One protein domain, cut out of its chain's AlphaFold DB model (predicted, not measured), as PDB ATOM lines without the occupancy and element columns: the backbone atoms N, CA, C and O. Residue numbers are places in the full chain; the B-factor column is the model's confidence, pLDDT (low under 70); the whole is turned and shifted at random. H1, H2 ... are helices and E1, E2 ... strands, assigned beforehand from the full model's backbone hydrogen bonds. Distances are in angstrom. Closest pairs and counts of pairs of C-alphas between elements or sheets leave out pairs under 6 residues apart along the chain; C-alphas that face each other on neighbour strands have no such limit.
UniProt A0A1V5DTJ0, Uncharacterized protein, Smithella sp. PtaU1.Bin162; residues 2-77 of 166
ATOM      1  N   ALA A   2     271.111 253.574 139.034       84.69
ATOM      2  CA  ALA A   2     270.060 252.586 138.730       84.69
ATOM      3  C   ALA A   2     268.723 253.191 138.248       84.69
ATOM      4  O   ALA A   2     268.194 252.745 137.235       84.69
ATOM      5  N   LEU A   3     268.217 254.242 138.909       91.25
ATOM      6  CA  LEU A   3     266.991 254.937 138.490       91.25
ATOM      7  C   LEU A   3     267.091 255.480 137.054       91.25
ATOM      8  O   LEU A   3     266.243 255.172 136.221       91.25
ATOM      9  N   TRP A   4     268.156 256.226 136.753       92.31
ATOM     10  CA  TRP A   4     268.406 256.808 135.431       92.31
ATOM     11  C   TRP A   4     268.581 255.744 134.344       92.31
ATOM     12  O   TRP A   4     268.058 255.898 133.246       92.31
ATOM     13  N   SER A   5     269.241 254.625 134.661       94.12
ATOM     14  CA  SER A   5     269.340 253.469 133.762       94.12
ATOM     15  C   SER A   5     267.967 252.898 133.401       94.12
ATOM     16  O   SER A   5     267.681 252.673 132.225       94.12
ATOM     17  N   LEU A   6     267.106 252.679 134.400       95.00
ATOM     18  CA  LEU A   6     265.758 252.151 134.185       95.00
ATOM     19  C   LEU A   6     264.887 253.136 133.404       95.00
ATOM     20  O   LEU A   6     264.166 252.721 132.496       95.00
ATOM     21  N   TRP A   7     264.975 254.425 133.733       95.38
ATOM     22  CA  TRP A   7     264.264 255.485 133.025       95.38
ATOM     23  C   TRP A   7     264.671 255.543 131.551       95.38
ATOM     24  O   TRP A   7     263.809 255.425 130.682       95.38
ATOM     25  N   ALA A   8     265.974 255.612 131.261       96.19
ATOM     26  CA  ALA A   8     266.492 255.677 129.897       96.19
ATOM     27  C   ALA A   8     266.063 254.465 129.055       96.19
ATOM     28  O   ALA A   8     265.666 254.628 127.901       96.19
ATOM     29  N   CYS A   9     266.071 253.257 129.632       97.31
ATOM     30  CA  CYS A   9     265.579 252.057 128.952       97.31
ATOM     31  C   CYS A   9     264.088 252.174 128.601       97.31
ATOM     32  O   CYS A   9     263.695 251.893 127.469       97.31
ATOM     33  N   LYS A  10     263.250 252.605 129.553       96.75
ATOM     34  CA  LYS A  10     261.800 252.739 129.344       96.75
ATOM     35  C   LYS A  10     261.470 253.831 128.331       96.75
ATOM     36  O   LYS A  10     260.667 253.595 127.434       96.75
ATOM     37  N   GLU A  11     262.113 254.991 128.417       95.75
ATOM     38  CA  GLU A  11     261.930 256.072 127.444       95.75
ATOM     39  C   GLU A  11     262.362 255.636 126.032       95.75
ATOM     40  O   GLU A  11     261.687 255.920 125.042       95.75
ATOM     41  N   THR A  12     263.451 254.872 125.935       96.81
ATOM     42  CA  THR A  12     263.919 254.291 124.671       96.81
ATOM     43  C   THR A  12     262.899 253.319 124.090       96.81
ATOM     44  O   THR A  12     262.558 253.424 122.912       96.81
ATOM     45  N   ALA A  13     262.353 252.419 124.913       95.69
ATOM     46  CA  ALA A  13     261.298 251.509 124.486       95.69
ATOM     47  C   ALA A  13     260.063 252.266 123.982       95.69
ATOM     48  O   ALA A  13     259.516 251.916 122.940       95.69
ATOM     49  N   TYR A  14     259.685 253.362 124.641       94.25
ATOM     50  CA  TYR A  14     258.574 254.197 124.197       94.25
ATOM     51  C   TYR A  14     258.831 254.796 122.819       94.25
ATOM     52  O   TYR A  14     257.972 254.702 121.946       94.25
ATOM     53  N   LYS A  15     260.025 255.351 122.589       93.75
ATOM     54  CA  LYS A  15     260.398 255.915 121.284       93.75
ATOM     55  C   LYS A  15     260.344 254.861 120.172       93.75
ATOM     56  O   LYS A  15     259.836 255.161 119.095       93.75
ATOM     57  N   VAL A  16     260.814 253.638 120.428       94.31
ATOM     58  CA  VAL A  16     260.761 252.525 119.458       94.31
ATOM     59  C   VAL A  16     259.316 252.132 119.132       94.31
ATOM     60  O   VAL A  16     258.952 252.013 117.960       94.31
ATOM     61  N   LEU A  17     258.468 251.970 120.148       91.50
ATOM     62  CA  LEU A  17     257.068 251.579 119.959       91.50
ATOM     63  C   LEU A  17     256.236 252.689 119.310       91.50
ATOM     64  O   LEU A  17     255.404 252.412 118.454       91.50
ATOM     65  N   ASN A  18     256.461 253.953 119.676       89.69
ATOM     66  CA  ASN A  18     255.741 255.078 119.079       89.69
ATOM     67  C   ASN A  18     256.057 255.205 117.576       89.69
ATOM     68  O   ASN A  18     255.183 255.498 116.766       89.69
ATOM     69  N   LYS A  19     257.292 254.901 117.163       89.81
ATOM     70  CA  LYS A  19     257.668 254.896 115.741       89.81
ATOM     71  C   LYS A  19     257.060 253.736 114.948       89.81
ATOM     72  O   LYS A  19     256.657 253.942 113.808       89.81
ATOM     73  N   SER A  20     256.999 252.540 115.534       83.88
ATOM     74  CA  SER A  20     256.558 251.311 114.848       83.88
ATOM     75  C   SER A  20     255.045 251.093 114.901       83.88
ATOM     76  O   SER A  20     254.421 250.799 113.887       83.88
ATOM     77  N   LEU A  21     254.448 251.267 116.078       79.62
ATOM     78  CA  LEU A  21     253.048 250.952 116.365       79.62
ATOM     79  C   LEU A  21     252.187 252.201 116.596       79.62
ATOM     80  O   LEU A  21     250.980 252.080 116.792       79.62
ATOM     81  N   ARG A  22     252.785 253.404 116.581       76.44
ATOM     82  CA  ARG A  22     252.101 254.684 116.853       76.44
ATOM     83  C   ARG A  22     251.323 254.676 118.171       76.44
ATOM     84  O   ARG A  22     250.233 255.244 118.260       76.44
ATOM     85  N   ILE A  23     251.880 254.015 119.190       76.00
ATOM     86  CA  ILE A  23     251.294 254.029 120.530       76.00
ATOM     87  C   ILE A  23     251.325 255.446 121.103       76.00
ATOM     88  O   ILE A  23     252.303 256.168 120.951       76.00
ATOM     89  N   THR A  24     250.263 255.825 121.805       66.88
ATOM     90  CA  THR A  24     250.107 257.170 122.382       66.88
ATOM     91  C   THR A  24     250.292 257.198 123.899       66.88
ATOM     92  O   THR A  24     250.371 258.264 124.496       66.88
ATOM     93  N   SER A  25     250.343 256.031 124.550       79.75
ATOM     94  CA  SER A  25     250.387 255.925 126.012       79.75
ATOM     95  C   SER A  25     251.742 255.418 126.492       79.75
ATOM     96  O   SER A  25     252.092 254.255 126.291       79.75
ATOM     97  N   PHE A  26     252.497 256.280 127.175       81.69
ATOM     98  CA  PHE A  26     253.687 255.875 127.919       81.69
ATOM     99  C   PHE A  26     253.288 255.456 129.337       81.69
ATOM    100  O   PHE A  26     252.986 256.299 130.178       81.69
ATOM    101  N   LEU A  27     253.291 254.148 129.608       85.81
ATOM    102  CA  LEU A  27     252.908 253.572 130.903       85.81
ATOM    103  C   LEU A  27     254.112 252.899 131.594       85.81
ATOM    104  O   LEU A  27     254.113 251.683 131.809       85.81
ATOM    105  N   PRO A  28     255.162 253.663 131.955       83.62
ATOM    106  CA  PRO A  28     256.453 253.114 132.367       83.62
ATOM    107  C   PRO A  28     256.387 252.237 133.617       83.62
ATOM    108  O   PRO A  28     257.251 251.381 133.797       83.62
ATOM    109  N   GLN A  29     255.401 252.428 134.495       88.00
ATOM    110  CA  GLN A  29     255.263 251.642 135.727       88.00
ATOM    111  C   GLN A  29     255.022 250.153 135.451       88.00
ATOM    112  O   GLN A  29     255.503 249.314 136.204       88.00
ATOM    113  N   TYR A  30     254.369 249.825 134.335       88.94
ATOM    114  CA  TYR A  30     254.071 248.443 133.956       88.94
ATOM    115  C   TYR A  30     255.171 247.790 133.117       88.94
ATOM    116  O   TYR A  30     255.072 246.618 132.760       88.94
ATOM    117  N   TRP A  31     256.213 248.539 132.760       93.75
ATOM    118  CA  TRP A  31     257.283 248.046 131.902       93.75
ATOM    119  C   TRP A  31     258.445 247.535 132.747       93.75
ATOM    120  O   TRP A  31     258.923 248.219 133.661       93.75
ATOM    121  N   SER A  32     258.928 246.341 132.414       95.12
ATOM    122  CA  SER A  32     260.000 245.664 133.148       95.12
ATOM    123  C   SER A  32     261.304 245.726 132.369       95.12
ATOM    124  O   SER A  32     261.363 245.293 131.223       95.12
ATOM    125  N   VAL A  33     262.365 246.246 132.984       96.62
ATOM    126  CA  VAL A  33     263.691 246.330 132.357       96.62
ATOM    127  C   VAL A  33     264.536 245.139 132.802       96.62
ATOM    128  O   VAL A  33     264.697 244.902 133.996       96.62
ATOM    129  N   GLN A  34     265.089 244.403 131.843       95.19
ATOM    130  CA  GLN A  34     265.961 243.253 132.069       95.19
ATOM    131  C   GLN A  34     267.307 243.513 131.385       95.19
ATOM    132  O   GLN A  34     267.416 243.369 130.170       95.19
ATOM    133  N   LEU A  35     268.315 243.919 132.159       93.75
ATOM    134  CA  LEU A  35     269.682 244.158 131.679       93.75
ATOM    135  C   LEU A  35     270.585 242.968 132.016       93.75
ATOM    136  O   LEU A  35     270.408 242.317 133.048       93.75
ATOM    137  N   ARG A  36     271.577 242.708 131.160       88.06
ATOM    138  CA  ARG A  36     272.687 241.793 131.458       88.06
ATOM    139  C   ARG A  36     273.541 242.355 132.612       88.06
ATOM    140  O   ARG A  36     273.349 243.496 133.041       88.06
ATOM    141  N   ARG A  37     274.403 241.498 133.180       74.56
ATOM    142  CA  ARG A  37     275.083 241.699 134.478       74.56
ATOM    143  C   ARG A  37     275.743 243.079 134.629       74.56
ATOM    144  O   ARG A  37     276.196 243.697 133.672       74.56
ATOM    145  N   ALA A  38     275.789 243.547 135.876       66.12
ATOM    146  CA  ALA A  38     276.468 244.780 136.263       66.12
ATOM    147  C   ALA A  38     277.998 244.661 136.110       66.12
ATOM    148  O   ALA A  38     278.541 243.566 136.241       66.12
ATOM    149  N   GLY A  39     278.671 245.791 135.877       66.62
ATOM    150  CA  GLY A  39     280.136 245.886 135.777       66.62
ATOM    151  C   GLY A  39     280.648 246.369 134.417       66.62
ATOM    152  O   GLY A  39     281.784 246.815 134.325       66.62
ATOM    153  N   GLU A  40     279.804 246.346 133.384       79.06
ATOM    154  CA  GLU A  40     280.150 246.823 132.042       79.06
ATOM    155  C   GLU A  40     279.622 248.245 131.798       79.06
ATOM    156  O   GLU A  40     278.512 248.599 132.211       79.06
ATOM    157  N   MET A  41     280.418 249.057 131.093       84.56
ATOM    158  CA  MET A  41     280.033 250.405 130.651       84.56
ATOM    159  C   MET A  41     278.858 250.364 129.665       84.56
ATOM    160  O   MET A  41     277.987 251.234 129.691       84.56
ATOM    161  N   ILE A  42     278.819 249.324 128.827       90.19
ATOM    162  CA  ILE A  42     277.736 249.023 127.894       90.19
ATOM    163  C   ILE A  42     277.030 247.765 128.386       90.19
ATOM    164  O   ILE A  42     277.669 246.741 128.577       90.19
ATOM    165  N   ARG A  43     275.711 247.826 128.565       93.31
ATOM    166  CA  ARG A  43     274.883 246.692 128.986       93.31
ATOM    167  C   ARG A  43     273.746 246.477 128.011       93.31
ATOM    168  O   ARG A  43     272.899 247.348 127.826       93.31
ATOM    169  N   GLU A  44     273.695 245.296 127.422       94.25
ATOM    170  CA  GLU A  44     272.564 244.874 126.600       94.25
ATOM    171  C   GLU A  44     271.406 244.382 127.467       94.25
ATOM    172  O   GLU A  44     271.588 243.905 128.591       94.25
ATOM    173  N   GLY A  45     270.196 244.454 126.931       95.56
ATOM    174  CA  GLY A  45     269.020 243.942 127.602       95.56
ATOM    175  C   GLY A  45     267.753 244.114 126.790       95.56
ATOM    176  O   GLY A  45     267.771 244.259 125.568       95.56
ATOM    177  N   LYS A  46     266.629 244.088 127.494       97.00
ATOM    178  CA  LYS A  46     265.309 244.307 126.910       97.00
ATOM    179  C   LYS A  46     264.365 244.979 127.893       97.00
ATOM    180  O   LYS A  46     264.474 244.800 129.106       97.00
ATOM    181  N   VAL A  47     263.404 245.707 127.349       97.00
ATOM    182  CA  VAL A  47     262.227 246.193 128.059       97.00
ATOM    183  C   VAL A  47     261.055 245.312 127.665       97.00
ATOM    184  O   VAL A  47     260.764 245.162 126.482       97.00
ATOM    185  N   VAL A  48     260.419 244.698 128.657       95.69
ATOM    186  CA  VAL A  48     259.244 243.839 128.493       95.69
ATOM    187  C   VAL A  48     257.996 244.668 128.768       95.69
ATOM    188  O   VAL A  48     257.891 245.301 129.824       95.69
ATOM    189  N   ILE A  49     257.070 244.652 127.816       91.88
ATOM    190  CA  ILE A  49     255.800 245.377 127.851       91.88
ATOM    191  C   ILE A  49     254.681 244.367 128.170       91.88
ATOM    192  O   ILE A  49     254.755 243.213 127.726       91.88
ATOM    193  N   PRO A  50     253.647 244.746 128.947       86.88
ATOM    194  CA  PRO A  50     252.475 243.897 129.145       86.88
ATOM    195  C   PRO A  50     251.880 243.448 127.805       86.88
ATOM    196  O   PRO A  50     251.726 244.262 126.901       86.88
ATOM    197  N   GLY A  51     251.561 242.160 127.674       80.75
ATOM    198  CA  GLY A  51     251.125 241.560 126.404       80.75
ATOM    199  C   GLY A  51     252.213 240.772 125.666       80.75
ATOM    200  O   GLY A  51     251.901 240.039 124.738       80.75
ATOM    201  N   GLY A  52     253.469 240.831 126.126       77.50
ATOM    202  CA  GLY A  52     254.555 239.965 125.647       77.50
ATOM    203  C   GLY A  52     255.528 240.631 124.672       77.50
ATOM    204  O   GLY A  52     256.598 240.061 124.421       77.50
ATOM    205  N   ASP A  53     255.208 241.840 124.206       87.19
ATOM    206  CA  ASP A  53     256.084 242.659 123.372       87.19
ATOM    207  C   ASP A  53     257.378 243.025 124.098       87.19
ATOM    208  O   ASP A  53     257.443 243.172 125.328       87.19
ATOM    209  N   LYS A  54     258.449 243.159 123.315       93.81
ATOM    210  CA  LYS A  54     259.793 243.437 123.817       93.81
ATOM    211  C   LYS A  54     260.475 244.459 122.925       93.81
ATOM    212  O   LYS A  54     260.419 244.355 121.706       93.81
ATOM    213  N   VAL A  55     261.184 245.390 123.550       96.00
ATOM    214  CA  VAL A  55     262.164 246.243 122.871       96.00
ATOM    215  C   VAL A  55     263.543 245.861 123.370       96.00
ATOM    216  O   VAL A  55     263.780 245.847 124.578       96.00
ATOM    217  N   PHE A  56     264.453 245.548 122.458       96.94
ATOM    218  CA  PHE A  56     265.843 245.280 122.796       96.94
ATOM    219  C   PHE A  56     266.569 246.603 122.972       96.94
ATOM    220  O   PHE A  56     266.337 247.544 122.216       96.94
ATOM    221  N   VAL A  57     267.429 246.683 123.982       97.62
ATOM    222  CA  VAL A  57     268.137 247.913 124.334       97.62
ATOM    223  C   VAL A  57     269.616 247.658 124.563       97.62
ATOM    224  O   VAL A  57     270.013 246.587 125.023       97.62
ATOM    225  N   GLN A  58     270.418 248.678 124.287       96.56
ATOM    226  CA  GLN A  58     271.806 248.755 124.706       96.56
ATOM    227  C   GLN A  58     271.989 250.052 125.494       96.56
ATOM    228  O   GLN A  58     271.740 251.148 124.994       96.56
ATOM    229  N   LEU A  59     272.376 249.900 126.756       96.44
ATOM    230  CA  LEU A  59     272.514 250.970 127.725       96.44
ATOM    231  C   LEU A  59     273.991 251.274 127.949       96.44
ATOM    232  O   LEU A  59     274.723 250.440 128.474       96.44
ATOM    233  N   TYR A  60     274.399 252.490 127.633       94.62
ATOM    234  CA  TYR A  60     275.674 253.059 128.027       94.62
ATOM    235  C   TYR A  60     275.513 253.844 129.334       94.62
ATOM    236  O   TYR A  60     274.552 254.599 129.518       94.62
ATOM    237  N   SER A  61     276.428 253.669 130.281       91.75
ATOM    238  CA  SER A  61     276.426 254.404 131.549       91.75
ATOM    239  C   SER A  61     277.842 254.835 131.920       91.75
ATOM    240  O   SER A  61     278.732 253.995 132.014       91.75
ATOM    241  N   SER A  62     278.026 256.130 132.169       90.50
ATOM    242  CA  SER A  62     279.242 256.718 132.742       90.50
ATOM    243  C   SER A  62     278.920 257.414 134.068       90.50
ATOM    244  O   SER A  62     277.776 257.399 134.522       90.50
ATOM    245  N   GLU A  63     279.912 258.042 134.698       89.88
ATOM    246  CA  GLU A  63     279.684 258.889 135.878       89.88
ATOM    247  C   GLU A  63     278.880 260.158 135.550       89.88
ATOM    248  O   GLU A  63     278.235 260.726 136.428       89.88
ATOM    249  N   GLU A  64     278.884 260.585 134.285       91.00
ATOM    250  CA  GLU A  64     278.320 261.869 133.865       91.00
ATOM    251  C   GLU A  64     276.945 261.749 133.207       91.00
ATOM    252  O   GLU A  64     276.147 262.683 133.279       91.00
ATOM    253  N   TYR A  65     276.665 260.630 132.535       92.88
ATOM    254  CA  TYR A  65     275.421 260.456 131.795       92.88
ATOM    255  C   TYR A  65     275.024 258.989 131.622       92.88
ATOM    256  O   TYR A  65     275.813 258.050 131.746       92.88
ATOM    257  N   VAL A  66     273.752 258.807 131.272       94.94
ATOM    258  CA  VAL A  66     273.192 257.542 130.803       94.94
ATOM    259  C   VAL A  66     272.656 257.759 129.397       94.94
ATOM    260  O   VAL A  66     271.910 258.702 129.151       94.94
ATOM    261  N   HIS A  67     273.002 256.862 128.481       96.50
ATOM    262  CA  HIS A  67     272.460 256.848 127.130       96.50
ATOM    263  C   HIS A  67     271.942 255.458 126.798       96.50
ATOM    264  O   HIS A  67     272.537 254.459 127.183       96.50
ATOM    265  N   CYS A  68     270.819 255.381 126.097       97.75
ATOM    266  CA  CYS A  68     270.217 254.115 125.726       97.75
ATOM    267  C   CYS A  68     269.760 254.184 124.272       97.75
ATOM    268  O   CYS A  68     269.060 255.118 123.879       97.75
ATOM    269  N   ILE A  69     270.144 253.176 123.494       98.00
ATOM    270  CA  ILE A  69     269.590 252.908 122.167       98.00
ATOM    271  C   ILE A  69     268.677 251.690 122.241       98.00
ATOM    272  O   ILE A  69     268.798 250.866 123.153       98.00
ATOM    273  N   GLY A  70     267.742 251.580 121.301       97.19
ATOM    274  CA  GLY A  70     266.788 250.483 121.279       97.19
ATOM    275  C   GLY A  70     266.283 250.167 119.884       97.19
ATOM    276  O   GLY A  70     266.240 251.043 119.023       97.19
ATOM    277  N   ALA A  71     265.887 248.914 119.686       95.94
ATOM    278  CA  ALA A  71     265.293 248.429 118.450       95.94
ATOM    279  C   ALA A  71     264.267 247.321 118.733       95.94
ATOM    280  O   ALA A  71     264.337 246.635 119.755       95.94
ATOM    281  N   ALA A  72     263.318 247.135 117.813       92.69
ATOM    282  CA  ALA A  72     262.340 246.049 117.896       92.69
ATOM    283  C   ALA A  72     262.989 244.669 117.688       92.69
ATOM    284  O   ALA A  72     262.577 243.689 118.301       92.69
ATOM    285  N   GLU A  73     264.049 244.607 116.879       91.88
ATOM    286  CA  GLU A  73     264.798 243.385 116.592       91.88
ATOM    287  C   GLU A  73     266.242 243.484 117.103       91.88
ATOM    288  O   GLU A  73     266.880 244.525 116.912       91.88
ATOM    289  N   PRO A  74     266.815 242.409 117.678       91.00
ATOM    290  CA  PRO A  74     268.192 242.423 118.176       91.00
ATOM    291  C   PRO A  74     269.216 242.746 117.084       91.00
ATOM    292  O   PRO A  74     270.148 243.511 117.313       91.00
ATOM    293  N   ALA A  75     269.018 242.215 115.873       91.25
ATOM    294  CA  ALA A  75     269.933 242.414 114.750       91.25
ATOM    295  C   ALA A  75     270.048 243.888 114.322       91.25
ATOM    296  O   ALA A  75     271.067 244.295 113.763       91.25
ATOM    297  N   SER A  76     269.023 244.697 114.603       92.69
ATOM    298  CA  SER A  76     269.010 246.123 114.285       92.69
ATOM    299  C   SER A  76     269.830 246.950 115.272       92.69
ATOM    300  O   SER A  76     270.381 247.968 114.867       92.69
ATOM    301  N   LEU A  77     269.993 246.513 116.531       91.56
ATOM    302  CA  LEU A  77     270.767 247.255 117.539       91.56
ATOM    303  C   LEU A  77     272.207 247.516 117.094       91.56
ATOM    304  O   LEU A  77     272.686 248.640 117.197       91.56
TER     305      LEU A  77
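Overview. This is residues 2 to 77 of the 166 residues of an uncharacterized protein of Smithella sp. PtaU1.Bin162 (UniProt A0A1V5DTJ0). One long helix, H1, sits in the hollow of a strongly twisted four-stranded sheet that curls round it, and the short helix H2 packs on the opposite face of the sheet. The printed part has 76 residues, with two named helices and four named strands in the order H1, E1, E2, E3, E4, H2. The sheet has the order E1, E2, E3, E4, is antiparallel throughout and forms a meander, each strand the antiparallel neighbour of the one before; the class is mixed, helices and strands. The whole is compact, with a radius of gyration of the C-alphas of 11.7 A, and spans 33 by 26 by 18 A.

Along the chain. H1 runs over residues 2 to 21, from C-alpha 2 at (270.060, 252.586, 138.730) to C-alpha 21 at (253.048, 250.952, 116.365), 28.1 A. E1 is residues 32 to 35, 9.9 A long. E2 is residues 42 to 48, 19.2 A long, and E3 is residues 54 to 61, 21.4 A long, beginning at C-alpha 54 at (259.793, 243.437, 123.817). E4 is residues 66 to 71, 17.3 A long. H2 is residues 74 to 77, 5.5 A long, ending at C-alpha 77 at (270.767, 247.255, 117.539).

Arrangement. H1 is on the sheet, with 103 pairs of C-alphas within 10 A, and together they make two layers, a helix on one face of a sheet. Its closest C-alphas to E4 are those of Ala 8 and Cys 68, 5.8 A apart, and to E3 those of Ala 13 and Val 55, 5.6 A apart. Its closest C-alphas to edge strand E1 are those of Leu 6 and Val 33, 6.4 A apart. E1 and E2 form an antiparallel hairpin at 155 degrees, with N 34 and O 46 within hydrogen-bond range at 2.8 A. E2 and E3, a hairpin at 150 degrees, have N 45 and O 57 at 2.9 A. E3 and E4, a hairpin at 154 degrees, have N 60 and O 67 at 2.7 A. H2 is on the sheet at a height of 7.7 A, on the opposite face from H1, and lies only just over E4, with 3 of its 4 C-alphas falling on that strand. H1 and H2 are apart. In H1 every O i to N i+4 pair is within hydrogen-bond range; H2 is too short for such a pair, and its one O i to N i+3 pair is within range.

Size, cuts and confidence. The C-alphas of Arg 22 and Gly 39, the two farthest apart, are 34.9 A from each other. The printed part has no cut. The links E2 to E3, E3 to E4 and E4 to H2 are tight, H1 to E1 and E1 to E2 are short, and no link is long. The mean pLDDT of the printed part is 90.2, and residues 24, 38 and 39 are under 70.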